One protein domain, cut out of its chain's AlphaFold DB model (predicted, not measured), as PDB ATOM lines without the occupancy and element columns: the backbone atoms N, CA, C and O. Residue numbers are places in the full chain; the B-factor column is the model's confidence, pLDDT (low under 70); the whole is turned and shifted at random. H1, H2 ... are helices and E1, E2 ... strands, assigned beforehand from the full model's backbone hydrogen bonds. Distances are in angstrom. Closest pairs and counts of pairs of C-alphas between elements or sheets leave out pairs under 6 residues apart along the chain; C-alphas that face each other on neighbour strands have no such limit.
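Overview. This is residues 3 to 90 of the 343 residues of an uncharacterized protein of Halobacteria archaeon (UniProt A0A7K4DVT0). A strongly twisted sheet of four strands, a meander in the order E1 E2 E3 E4, each the antiparallel neighbour of the one before, has one helix, H1, packed over a face at edge strand E4. The 88 printed residues hold H1, then E1 to E4; the class is mixed, with under half in named elements. The whole is compact, radius of gyration of the C-alphas 12.3 A, spanning 35 by 29 by 21 A.

Along the chain. E3, residues 63 to 72, is 25.1 A long and bends by 60 degrees at residue 68. E2 is residues 53 to 60, 22.3 A; E1 44 to 48, 10.9 A; E4 77 to 80, 10.3 A, ending at C-alpha 80 (154.872, 26.088, 101.429). H1, residues 15 to 24, 14.5 A, begins at C-alpha 15 (147.305, 32.194, 92.893).

Arrangement. Within hydrogen-bond range are N 48 and O 55 of hairpin E1 and E2, 2.8 A; N 58 and O 65 of hairpin E2 and E3, 2.9 A; N 79 and O 70 of hairpin E3 and E4, 2.9 A. H1 is on the sheet, over E4, and stands up from it at 44 degrees; their closest C-alphas, Asp 21 and Trp 78, are 5.6 A apart. In H1, 5 of 6 O i to N i+4 pairs are within range.

Size, cuts and confidence. The farthest C-alphas, Ala 4 and Lys 27, are 36.7 A apart. The link H1 to E1 is long, 19 residues. The printed part has no cut, and no printed residue is under 70 in pLDDT.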
ATOM      1  N   LYS A   3     132.964  22.645  99.878       79.50
ATOM      2  CA  LYS A   3     132.050  23.014  98.788       79.50
ATOM      3  C   LYS A   3     130.645  23.359  99.269       79.50
ATOM      4  O   LYS A   3     129.974  24.187  98.673       79.50
ATOM      5  N   ALA A   4     130.193  22.702 100.338       82.12
ATOM      6  CA  ALA A   4     128.880  22.951 100.929       82.12
ATOM      7  C   ALA A   4     128.901  24.118 101.930       82.12
ATOM      8  O   ALA A   4     127.858  24.696 102.204       82.12
ATOM      9  N   ASN A   5     130.076  24.449 102.475       84.56
ATOM     10  CA  ASN A   5     130.268  25.502 103.469       84.56
ATOM     11  C   ASN A   5     131.530  26.299 103.118       84.56
ATOM     12  O   ASN A   5     132.609  26.004 103.640       84.56
ATOM     13  N   ALA A   6     131.394  27.288 102.231       83.19
ATOM     14  CA  ALA A   6     132.518  28.098 101.760       83.19
ATOM     15  C   ALA A   6     133.247  28.821 102.910       83.19
ATOM     16  O   ALA A   6     134.472  28.915 102.889       83.19
ATOM     17  N   ASP A   7     132.521  29.193 103.970       86.56
ATOM     18  CA  ASP A   7     133.061  29.828 105.184       86.56
ATOM     19  C   ASP A   7     134.088  28.960 105.938       86.56
ATOM     20  O   ASP A   7     134.800  29.436 106.823       86.56
ATOM     21  N   ALA A   8     134.200  27.668 105.603       87.69
ATOM     22  CA  ALA A   8     135.257  26.809 106.130       87.69
ATOM     23  C   ALA A   8     136.655  27.194 105.611       87.69
ATOM     24  O   ALA A   8     137.658  26.781 106.208       87.69
ATOM     25  N   ILE A   9     136.736  27.945 104.509       92.25
ATOM     26  CA  ILE A   9     137.960  28.514 103.943       92.25
ATOM     27  C   ILE A   9     138.070  29.958 104.440       92.25
ATOM     28  O   ILE A   9     137.251  30.805 104.112       92.25
ATOM     29  N   ILE A  10     139.092  30.246 105.246       92.00
ATOM     30  CA  ILE A  10     139.194  31.529 105.972       92.00
ATOM     31  C   ILE A  10     139.974  32.611 105.211       92.00
ATOM     32  O   ILE A  10     140.300  33.653 105.776       92.00
ATOM     33  N   THR A  11     140.375  32.330 103.975       93.19
ATOM     34  CA  THR A  11     141.193  33.217 103.146       93.19
ATOM     35  C   THR A  11     140.934  32.942 101.674       93.19
ATOM     36  O   THR A  11     140.730  31.796 101.279       93.19
ATOM     37  N   ASP A  12     141.053  33.975 100.849       92.50
ATOM     38  CA  ASP A  12     140.932  33.829  99.404       92.50
ATOM     39  C   ASP A  12     142.049  32.951  98.836       92.50
ATOM     40  O   ASP A  12     143.227  33.079  99.195       92.50
ATOM     41  N   ILE A  13     141.670  32.067  97.914       94.88
ATOM     42  CA  ILE A  13     142.594  31.206  97.184       94.88
ATOM     43  C   ILE A  13     142.990  31.905  95.874       94.88
ATOM     44  O   ILE A  13     142.558  31.516  94.792       94.88
ATOM     45  N   ASP A  14     143.792  32.970  95.975       96.31
ATOM     46  CA  ASP A  14     144.309  33.717  94.819       96.31
ATOM     47  C   ASP A  14     145.747  33.272  94.475       96.31
ATOM     48  O   ASP A  14     146.687  33.562  95.230       96.31
ATOM     49  N   PRO A  15     145.976  32.619  93.316       96.75
ATOM     50  CA  PRO A  15     147.305  32.194  92.893       96.75
ATOM     51  C   PRO A  15     148.348  33.316  92.835       96.75
ATOM     52  O   PRO A  15     149.524  33.052  93.088       96.75
ATOM     53  N   LYS A  16     147.961  34.560  92.519       96.62
ATOM     54  CA  LYS A  16     148.890  35.699  92.468       96.62
ATOM     55  C   LYS A  16     149.393  36.052  93.863       96.62
ATOM     56  O   LYS A  16     150.603  36.185  94.053       96.62
ATOM     57  N   ILE A  17     148.484  36.152  94.835       96.88
ATOM     58  CA  ILE A  17     148.820  36.440  96.237       96.88
ATOM     59  C   ILE A  17     149.673  35.307  96.811       96.88
ATOM     60  O   ILE A  17     150.739  35.556  97.377       96.88
ATOM     61  N   ILE A  18     149.254  34.058  96.594       97.56
ATOM     62  CA  ILE A  18     149.967  32.876  97.087       97.56
ATOM     63  C   ILE A  18     151.393  32.838  96.528       97.56
ATOM     64  O   ILE A  18     152.346  32.707  97.294       97.56
ATOM     65  N   LYS A  19     151.579  33.010  95.212       97.06
ATOM     66  CA  LYS A  19     152.918  33.040  94.599       97.06
ATOM     67  C   LYS A  19     153.774  34.197  95.118       97.06
ATOM     68  O   LYS A  19     154.963  33.999  95.375       97.06
ATOM     69  N   ALA A  20     153.191  35.383  95.306       97.19
ATOM     70  CA  ALA A  20     153.903  36.535  95.855       97.19
ATOM     71  C   ALA A  20     154.419  36.267  97.280       97.19
ATOM     72  O   ALA A  20     155.555  36.618  97.606       97.19
ATOM     73  N   ASP A  21     153.624  35.600  98.116       96.75
ATOM     74  CA  ASP A  21     154.035  35.189  99.457       96.75
ATOM     75  C   ASP A  21     155.067  34.055  99.442       96.75
ATOM     76  O   ASP A  21     156.069  34.128 100.159       96.75
ATOM     77  N   LEU A  22     154.892  33.048  98.581       96.44
ATOM     78  CA  LEU A  22     155.860  31.962  98.414       96.44
ATOM     79  C   LEU A  22     157.232  32.479  97.965       96.44
ATOM     80  O   LEU A  22     158.253  31.985  98.444       96.44
ATOM     81  N   LYS A  23     157.278  33.523  97.131       96.38
ATOM     82  CA  LYS A  23     158.530  34.176  96.723       96.38
ATOM     83  C   LYS A  23     159.308  34.749  97.914       96.38
ATOM     84  O   LYS A  23     160.533  34.665  97.949       96.38
ATOM     85  N   LYS A  24     158.627  35.244  98.955       94.75
ATOM     86  CA  LYS A  24     159.282  35.731 100.189       94.75
ATOM     87  C   LYS A  24     159.989  34.610 100.959       94.75
ATOM     88  O   LYS A  24     160.881  34.878 101.763       94.75
ATOM     89  N   VAL A  25     159.598  33.356 100.730       92.50
ATOM     90  CA  VAL A  25     160.177  32.161 101.357       92.50
ATOM     91  C   VAL A  25     160.848  31.230 100.346       92.50
ATOM     92  O   VAL A  25     161.110  30.080 100.684       92.50
ATOM     93  N   GLU A  26     161.193  31.720  99.152       92.81
ATOM     94  CA  GLU A  26     161.730  30.929  98.033       92.81
ATOM     95  C   GLU A  26     162.923  30.049  98.434       92.81
ATOM     96  O   GLU A  26     162.983  28.879  98.076       92.81
ATOM     97  N   LYS A  27     163.805  30.548  99.311       92.94
ATOM     98  CA  LYS A  27     164.948  29.788  99.858       92.94
ATOM     99  C   LYS A  27     164.562  28.515 100.633       92.94
ATOM    100  O   LYS A  27     165.426  27.693 100.921       92.94
ATOM    101  N   LYS A  28     163.299  28.377 101.050       90.19
ATOM    102  CA  LYS A  28     162.754  27.215 101.778       90.19
ATOM    103  C   LYS A  28     161.958  26.270 100.877       90.19
ATOM    104  O   LYS A  28     161.571  25.195 101.346       90.19
ATOM    105  N   LEU A  29     161.670  26.672  99.642       94.38
ATOM    106  CA  LEU A  29     160.997  25.824  98.670       94.38
ATOM    107  C   LEU A  29     161.995  24.816  98.098       94.38
ATOM    108  O   LEU A  29     163.193  25.073  97.994       94.38
ATOM    109  N   LYS A  30     161.484  23.642  97.743       96.00
ATOM    110  CA  LYS A  30     162.223  22.600  97.024       96.00
ATOM    111  C   LYS A  30     161.780  22.472  95.567       96.00
ATOM    112  O   LYS A  30     162.388  21.715  94.818       96.00
ATOM    113  N   VAL A  31     160.722  23.180  95.189       95.38
ATOM    114  CA  VAL A  31     160.178  23.293  93.835       95.38
ATOM    115  C   VAL A  31     160.096  24.786  93.483       95.38
ATOM    116  O   VAL A  31     159.751  25.574  94.364       95.38
ATOM    117  N   PRO A  32     160.397  25.211  92.239       96.56
ATOM    118  CA  PRO A  32     160.242  26.608  91.831       96.56
ATOM    119  C   PRO A  32     158.840  27.149  92.137       96.56
ATOM    120  O   PRO A  32     157.861  26.420  91.976       96.56
ATOM    121  N   VAL A  33     158.727  28.425  92.531       96.25
ATOM    122  CA  VAL A  33     157.446  29.055  92.927       96.25
ATOM    123  C   VAL A  33     156.353  28.832  91.877       96.25
ATOM    124  O   VAL A  33     155.219  28.507  92.223       96.25
ATOM    125  N   ASP A  34     156.697  28.935  90.594       94.56
ATOM    126  CA  ASP A  34     155.746  28.761  89.492       94.56
ATOM    127  C   ASP A  34     155.278  27.323  89.264       94.56
ATOM    128  O   ASP A  34     154.265  27.118  88.598       94.56
ATOM    129  N   GLN A  35     155.975  26.344  89.837       95.31
ATOM    130  CA  GLN A  35     155.634  24.923  89.774       95.31
ATOM    131  C   GLN A  35     154.943  24.423  91.053       95.31
ATOM    132  O   GLN A  35     154.530  23.263  91.116       95.31
ATOM    133  N   VAL A  36     154.799  25.265  92.085       96.56
ATOM    134  CA  VAL A  36     154.040  24.897  93.285       96.56
ATOM    135  C   VAL A  36     152.563  24.787  92.920       96.56
ATOM    136  O   VAL A  36     151.951  25.745  92.452       96.56
ATOM    137  N   TYR A  37     151.981  23.611  93.152       96.81
ATOM    138  CA  TYR A  37     150.557  23.386  92.927       96.81
ATOM    139  C   TYR A  37     149.717  24.208  93.915       96.81
ATOM    140  O   TYR A  37     149.916  24.139  95.129       96.81
ATOM    141  N   ILE A  38     148.759  24.964  93.392       97.25
ATOM    142  CA  ILE A  38     147.817  25.770  94.168       97.25
ATOM    143  C   ILE A  38     146.425  25.221  93.847       97.25
ATOM    144  O   ILE A  38     146.062  25.231  92.671       97.25
ATOM    145  N   PRO A  39     145.673  24.708  94.837       96.06
ATOM    146  CA  PRO A  39     144.338  24.191  94.578       96.06
ATOM    147  C   PRO A  39     143.393  25.343  94.236       96.06
ATOM    148  O   PRO A  39     143.551  26.445  94.748       96.06
ATOM    149  N   THR A  40     142.391  25.080  93.413       94.56
ATOM    150  CA  THR A  40     141.213  25.941  93.271       94.56
ATOM    151  C   THR A  40     140.234  25.700  94.420       94.56
ATOM    152  O   THR A  40     140.282  24.659  95.078       94.56
ATOM    153  N   VAL A  41     139.316  26.642  94.664       93.19
ATOM    154  CA  VAL A  41     138.268  26.483  95.692       93.19
ATOM    155  C   VAL A  41     137.450  25.205  95.451       93.19
ATOM    156  O   VAL A  41     137.221  24.441  96.386       93.19
ATOM    157  N   ASP A  42     137.124  24.901  94.193       92.50
ATOM    158  CA  ASP A  42     136.354  23.712  93.805       92.50
ATOM    159  C   ASP A  42     137.117  22.385  93.949       92.50
ATOM    160  O   ASP A  42     136.515  21.310  93.907       92.50
ATOM    161  N   GLU A  43     138.436  22.402  94.123       94.94
ATOM    162  CA  GLU A  43     139.211  21.190  94.415       94.94
ATOM    163  C   GLU A  43     139.259  20.887  95.921       94.94
ATOM    164  O   GLU A  43     139.495  19.738  96.314       94.94
ATOM    165  N   ILE A  44     139.017  21.889  96.773       95.62
ATOM    166  CA  ILE A  44     139.112  21.779  98.231       95.62
ATOM    167  C   ILE A  44     137.856  21.096  98.780       95.62
ATOM    168  O   ILE A  44     136.752  21.623  98.720       95.62
ATOM    169  N   LEU A  45     138.038  19.917  99.375       94.62
ATOM    170  CA  LEU A  45     136.960  19.139  99.999       94.62
ATOM    171  C   LEU A  45     136.849  19.387 101.503       94.62
ATOM    172  O   LEU A  45     135.759  19.354 102.070       94.62
ATOM    173  N   TYR A  46     137.980  19.605 102.173       94.81
ATOM    174  CA  TYR A  46     138.030  19.849 103.614       94.81
ATOM    175  C   TYR A  46     139.159  20.818 103.952       94.81
ATOM    176  O   TYR A  46     140.177  20.872 103.258       94.81
ATOM    177  N   THR A  47     139.013  21.527 105.066       94.44
ATOM    178  CA  THR A  47     140.077  22.338 105.660       94.44
ATOM    179  C   THR A  47     140.527  21.729 106.988       94.44
ATOM    180  O   THR A  47     139.762  21.059 107.680       94.44
ATOM    181  N   ILE A  48     141.802  21.907 107.337       92.69
ATOM    182  CA  ILE A  48     142.372  21.468 108.617       92.69
ATOM    183  C   ILE A  48     143.039  22.644 109.301       92.69
ATOM    184  O   ILE A  48     143.985  23.224 108.767       92.69
ATOM    185  N   GLY A  49     142.604  22.886 110.535       87.94
ATOM    186  CA  GLY A  49     143.136  23.924 111.401       87.94
ATOM    187  C   GLY A  49     142.412  25.257 111.219       87.94
ATOM    188  O   GLY A  49     142.120  25.688 110.107       87.94
ATOM    189  N   SER A  50     142.121  25.885 112.354       79.19
ATOM    190  CA  SER A  50     141.388  27.153 112.454       79.19
ATOM    191  C   SER A  50     142.049  28.155 113.405       79.19
ATOM    192  O   SER A  50     141.591  29.282 113.511       79.19
ATOM    193  N   GLN A  51     143.118  27.764 114.116       79.50
ATOM    194  CA  GLN A  51     143.743  28.617 115.138       79.50
ATOM    195  C   GLN A  51     145.122  29.168 114.770       79.50
ATOM    196  O   GLN A  51     145.486  30.236 115.248       79.50
ATOM    197  N   TRP A  52     145.919  28.413 114.015       85.94
ATOM    198  CA  TRP A  52     147.333  28.735 113.763       85.94
ATOM    199  C   TRP A  52     147.641  28.699 112.278       85.94
ATOM    200  O   TRP A  52     148.160  29.648 111.699       85.94
ATOM    201  N   LYS A  53     147.275  27.583 111.650       91.00
ATOM    202  CA  LYS A  53     147.406  27.362 110.219       91.00
ATOM    203  C   LYS A  53     146.138  26.738 109.680       91.00
ATOM    204  O   LYS A  53     145.565  25.895 110.370       91.00
ATOM    205  N   GLN A  54     145.794  27.078 108.446       94.69
ATOM    206  CA  GLN A  54     144.809  26.347 107.664       94.69
ATOM    207  C   GLN A  54     145.498  25.605 106.514       94.69
ATOM    208  O   GLN A  54     146.362  26.145 105.818       94.69
ATOM    209  N   ARG A  55     145.141  24.331 106.362       95.62
ATOM    210  CA  ARG A  55     145.582  23.432 105.290       95.62
ATOM    211  C   ARG A  55     144.373  22.904 104.538       95.62
ATOM    212  O   ARG A  55     143.303  22.775 105.124       95.62
ATOM    213  N   TYR A  56     144.575  22.535 103.281       96.50
ATOM    214  CA  TYR A  56     143.485  22.235 102.356       96.50
ATOM    215  C   TYR A  56     143.613  20.812 101.832       96.50
ATOM    216  O   TYR A  56     144.685  20.412 101.375       96.50
ATOM    217  N   LEU A  57     142.537  20.038 101.945       96.38
ATOM    218  CA  LEU A  57     142.476  18.663 101.471       96.38
ATOM    219  C   LEU A  57     141.826  18.618 100.105       96.38
ATOM    220  O   LEU A  57     140.692  19.062  99.941       96.38
ATOM    221  N   ILE A  58     142.525  17.987  99.174       96.38
ATOM    222  CA  ILE A  58     142.041  17.721  97.827       96.38
ATOM    223  C   ILE A  58     142.031  16.219  97.567       96.38
ATOM    224  O   ILE A  58     142.773  15.461  98.203       96.38
ATOM    225  N   ARG A  59     141.195  15.780  96.625       95.00
ATOM    226  CA  ARG A  59     141.169  14.388  96.171       95.00
ATOM    227  C   ARG A  59     141.937  14.252  94.865       95.00
ATOM    228  O   ARG A  59     141.651  14.958  93.908       95.00
ATOM    229  N   LYS A  60     142.875  13.307  94.826       93.25
ATOM    230  CA  LYS A  60     143.635  12.943  93.630       93.25
ATOM    231  C   LYS A  60     143.842  11.432  93.601       93.25
ATOM    232  O   LYS A  60     144.161  10.846  94.631       93.25
ATOM    233  N   ASP A  61     143.620  10.804  92.448       90.25
ATOM    234  CA  ASP A  61     143.798   9.356  92.244       90.25
ATOM    235  C   ASP A  61     143.093   8.503  93.320       90.25
ATOM    236  O   ASP A  61     143.657   7.570  93.891       90.25
ATOM    237  N   GLY A  62     141.861   8.892  93.670       90.50
ATOM    238  CA  GLY A  62     141.039   8.231  94.691       90.50
ATOM    239  C   GLY A  62     141.410   8.541  96.145       90.50
ATOM    240  O   GLY A  62     140.608   8.256  97.028       90.50
ATOM    241  N   LYS A  63     142.551   9.189  96.410       94.81
ATOM    242  CA  LYS A  63     143.061   9.454  97.765       94.81
ATOM    243  C   LYS A  63     142.976  10.925  98.141       94.81
ATOM    244  O   LYS A  63     142.975  11.812  97.288       94.81
ATOM    245  N   LEU A  64     142.941  11.196  99.443       96.31
ATOM    246  CA  LEU A  64     143.024  12.557  99.974       96.31
ATOM    247  C   LEU A  64     144.476  12.962 100.228       96.31
ATOM    248  O   LEU A  64     145.246  12.212 100.834       96.31
ATOM    249  N   PHE A  65     144.825  14.183  99.834       97.44
ATOM    250  CA  PHE A  65     146.132  14.785 100.068       97.44
ATOM    251  C   PHE A  65     145.987  16.204 100.596       97.44
ATOM    252  O   PHE A  65     145.027  16.901 100.277       97.44
ATOM    253  N   ILE A  66     146.969  16.640 101.385       97.25
ATOM    254  CA  ILE A  66     147.093  18.047 101.759       97.25
ATOM    255  C   ILE A  66     147.787  18.775 100.606       97.25
ATOM    256  O   ILE A  66     148.895  18.384 100.232       97.25
ATOM    257  N   ALA A  67     147.160  19.820 100.072       97.31
ATOM    258  CA  ALA A  67     147.759  20.683  99.061       97.31
ATOM    259  C   ALA A  67     149.069  21.317  99.575       97.31
ATOM    260  O   ALA A  67     149.208  21.556 100.780       97.31
ATOM    261  N   PRO A  68     150.043  21.632  98.703       96.88
ATOM    262  CA  PRO A  68     151.376  22.018  99.134       96.88
ATOM    263  C   PRO A  68     151.514  23.474  99.601       96.88
ATOM    264  O   PRO A  68     152.617  24.025  99.665       96.88
ATOM    265  N   VAL A  69     150.395  24.097  99.946       96.50
ATOM    266  CA  VAL A  69     150.293  25.462 100.445       96.50
ATOM    267  C   VAL A  69     149.468  25.459 101.726       96.50
ATOM    268  O   VAL A  69     148.523  24.684 101.886       96.50
ATOM    269  N   GLN A  70     149.844  26.312 102.670       95.44
ATOM    270  CA  GLN A  70     149.097  26.513 103.907       95.44
ATOM    271  C   GLN A  70     149.057  28.003 104.236       95.44
ATOM    272  O   GLN A  70     150.017  28.730 103.965       95.44
ATOM    273  N   PHE A  71     147.978  28.429 104.876       95.50
ATOM    274  CA  PHE A  71     147.810  29.799 105.337       95.50
ATOM    275  C   PHE A  71     148.171  29.903 106.820       95.50
ATOM    276  O   PHE A  71     147.729  29.068 107.609       95.50
ATOM    277  N   ASN A  72     148.992  30.880 107.209       92.81
ATOM    278  CA  ASN A  72     149.301  31.178 108.609       92.81
ATOM    279  C   ASN A  72     148.420  32.336 109.097       92.81
ATOM    280  O   ASN A  72     148.618  33.471 108.662       92.81
ATOM    281  N   LEU A  73     147.511  32.048 110.034       90.06
ATOM    282  CA  LEU A  73     146.520  33.004 110.533       90.06
ATOM    283  C   LEU A  73     147.161  34.191 111.255       90.06
ATOM    284  O   LEU A  73     146.696  35.312 111.108       90.06
ATOM    285  N   GLU A  74     148.231  33.958 112.017       85.88
ATOM    286  CA  GLU A  74     148.872  35.012 112.813       85.88
ATOM    287  C   GLU A  74     149.523  36.076 111.927       85.88
ATOM    288  O   GLU A  74     149.484  37.262 112.235       85.88
ATOM    289  N   THR A  75     150.122  35.648 110.815       89.62
ATOM    290  CA  THR A  75     150.856  36.559 109.924       89.62
ATOM    291  C   THR A  75     150.060  36.978 108.692       89.62
ATOM    292  O   THR A  75     150.537  37.828 107.948       89.62
ATOM    293  N   GLY A  76     148.903  36.359 108.444       92.06
ATOM    294  CA  GLY A  76     148.102  36.577 107.240       92.06
ATOM    295  C   GLY A  76     148.811  36.179 105.941       92.06
ATOM    296  O   GLY A  76     148.570  36.797 104.910       92.06
ATOM    297  N   ARG A  77     149.733  35.203 105.984       93.25
ATOM    298  CA  ARG A  77     150.593  34.843 104.839       93.25
ATOM    299  C   ARG A  77     150.504  33.382 104.445       93.25
ATOM    300  O   ARG A  77     150.390  32.491 105.293       93.25
ATOM    301  N   TRP A  78     150.692  33.146 103.154       95.94
ATOM    302  CA  TRP A  78     150.858  31.819 102.580       95.94
ATOM    303  C   TRP A  78     152.300  31.325 102.682       95.94
ATOM    304  O   TRP A  78     153.260  32.060 102.465       95.94
ATOM    305  N   VAL A  79     152.470  30.045 103.011       94.62
ATOM    306  CA  VAL A  79     153.782  29.381 103.026       94.62
ATOM    307  C   VAL A  79     153.687  27.981 102.424       94.62
ATOM    308  O   VAL A  79     152.610  27.378 102.390       94.62
ATOM    309  N   ASN A  80     154.821  27.437 101.980       94.44
ATOM    310  CA  ASN A  80     154.872  26.088 101.429       94.44
ATOM    311  C   ASN A  80     154.604  25.015 102.498       94.44
ATOM    312  O   ASN A  80     154.891  25.172 103.690       94.44
ATOM    313  N   TYR A  81     154.086  23.879 102.046       93.94
ATOM    314  CA  TYR A  81     153.904  22.675 102.840       93.94
ATOM    315  C   TYR A  81     154.215  21.443 101.989       93.94
ATOM    316  O   TYR A  81     153.406  21.049 101.171       93.94
ATOM    317  N   HIS A  82     155.362  20.785 102.183       94.75
ATOM    318  CA  HIS A  82     155.680  19.559 101.427       94.75
ATOM    319  C   HIS A  82     155.557  19.717  99.890       94.75
ATOM    320  O   HIS A  82     155.089  18.824  99.191       94.75
ATOM    321  N   ASP A  83     156.016  20.845  99.346       94.44
ATOM    322  CA  ASP A  83     155.869  21.242  97.936       94.44
ATOM    323  C   ASP A  83     156.395  20.221  96.920       94.44
ATOM    324  O   ASP A  83     155.736  19.937  95.924       94.44
ATOM    325  N   HIS A  84     157.519  19.582  97.225       95.25
ATOM    326  CA  HIS A  84     158.121  18.521  96.413       95.25
ATOM    327  C   HIS A  84     157.521  17.113  96.586       95.25
ATOM    328  O   HIS A  84     157.753  16.253  95.738       95.25
ATOM    329  N   ASP A  85     156.827  16.816  97.693       95.56
ATOM    330  CA  ASP A  85     156.459  15.437  98.050       95.56
ATOM    331  C   ASP A  85     155.009  15.243  98.513       95.56
ATOM    332  O   ASP A  85     154.656  14.131  98.901       95.56
ATOM    333  N   TRP A  86     154.143  16.257  98.442       95.56
ATOM    334  CA  TRP A  86     152.772  16.201  98.969       95.56
ATOM    335  C   TRP A  86     151.937  15.027  98.421       95.56
ATOM    336  O   TRP A  86     151.258  14.351  99.194       95.56
ATOM    337  N   GLN A  87     152.073  14.681  97.137       95.19
ATOM    338  CA  GLN A  87     151.373  13.538  96.511       95.19
ATOM    339  C   GLN A  87     151.897  12.166  96.968       95.19
ATOM    340  O   GLN A  87     151.255  11.142  96.763       95.19
ATOM    341  N   LYS A  88     153.058  12.112  97.631       94.88
ATOM    342  CA  LYS A  88     153.596  10.885  98.247       94.88
ATOM    343  C   LYS A  88     153.127  10.724  99.697       94.88
ATOM    344  O   LYS A  88     153.578   9.821 100.409       94.88
ATOM    345  N   ARG A  89     152.237  11.604 100.171       94.75
ATOM    346  CA  ARG A  89     151.811  11.698 101.573       94.75
ATOM    347  C   ARG A  89     150.283  11.630 101.697       94.75
ATOM    348  O   ARG A  89     149.668  12.644 102.025       94.75
ATOM    349  N   PRO A  90     149.668  10.448 101.493       96.00
ATOM    350  CA  PRO A  90     148.230  10.284 101.678       96.00
ATOM    351  C   PRO A  90     147.799  10.763 103.063       96.00
ATOM    352  O   PRO A  90     148.392  10.380 104.082       96.00
TER     353      PRO A  90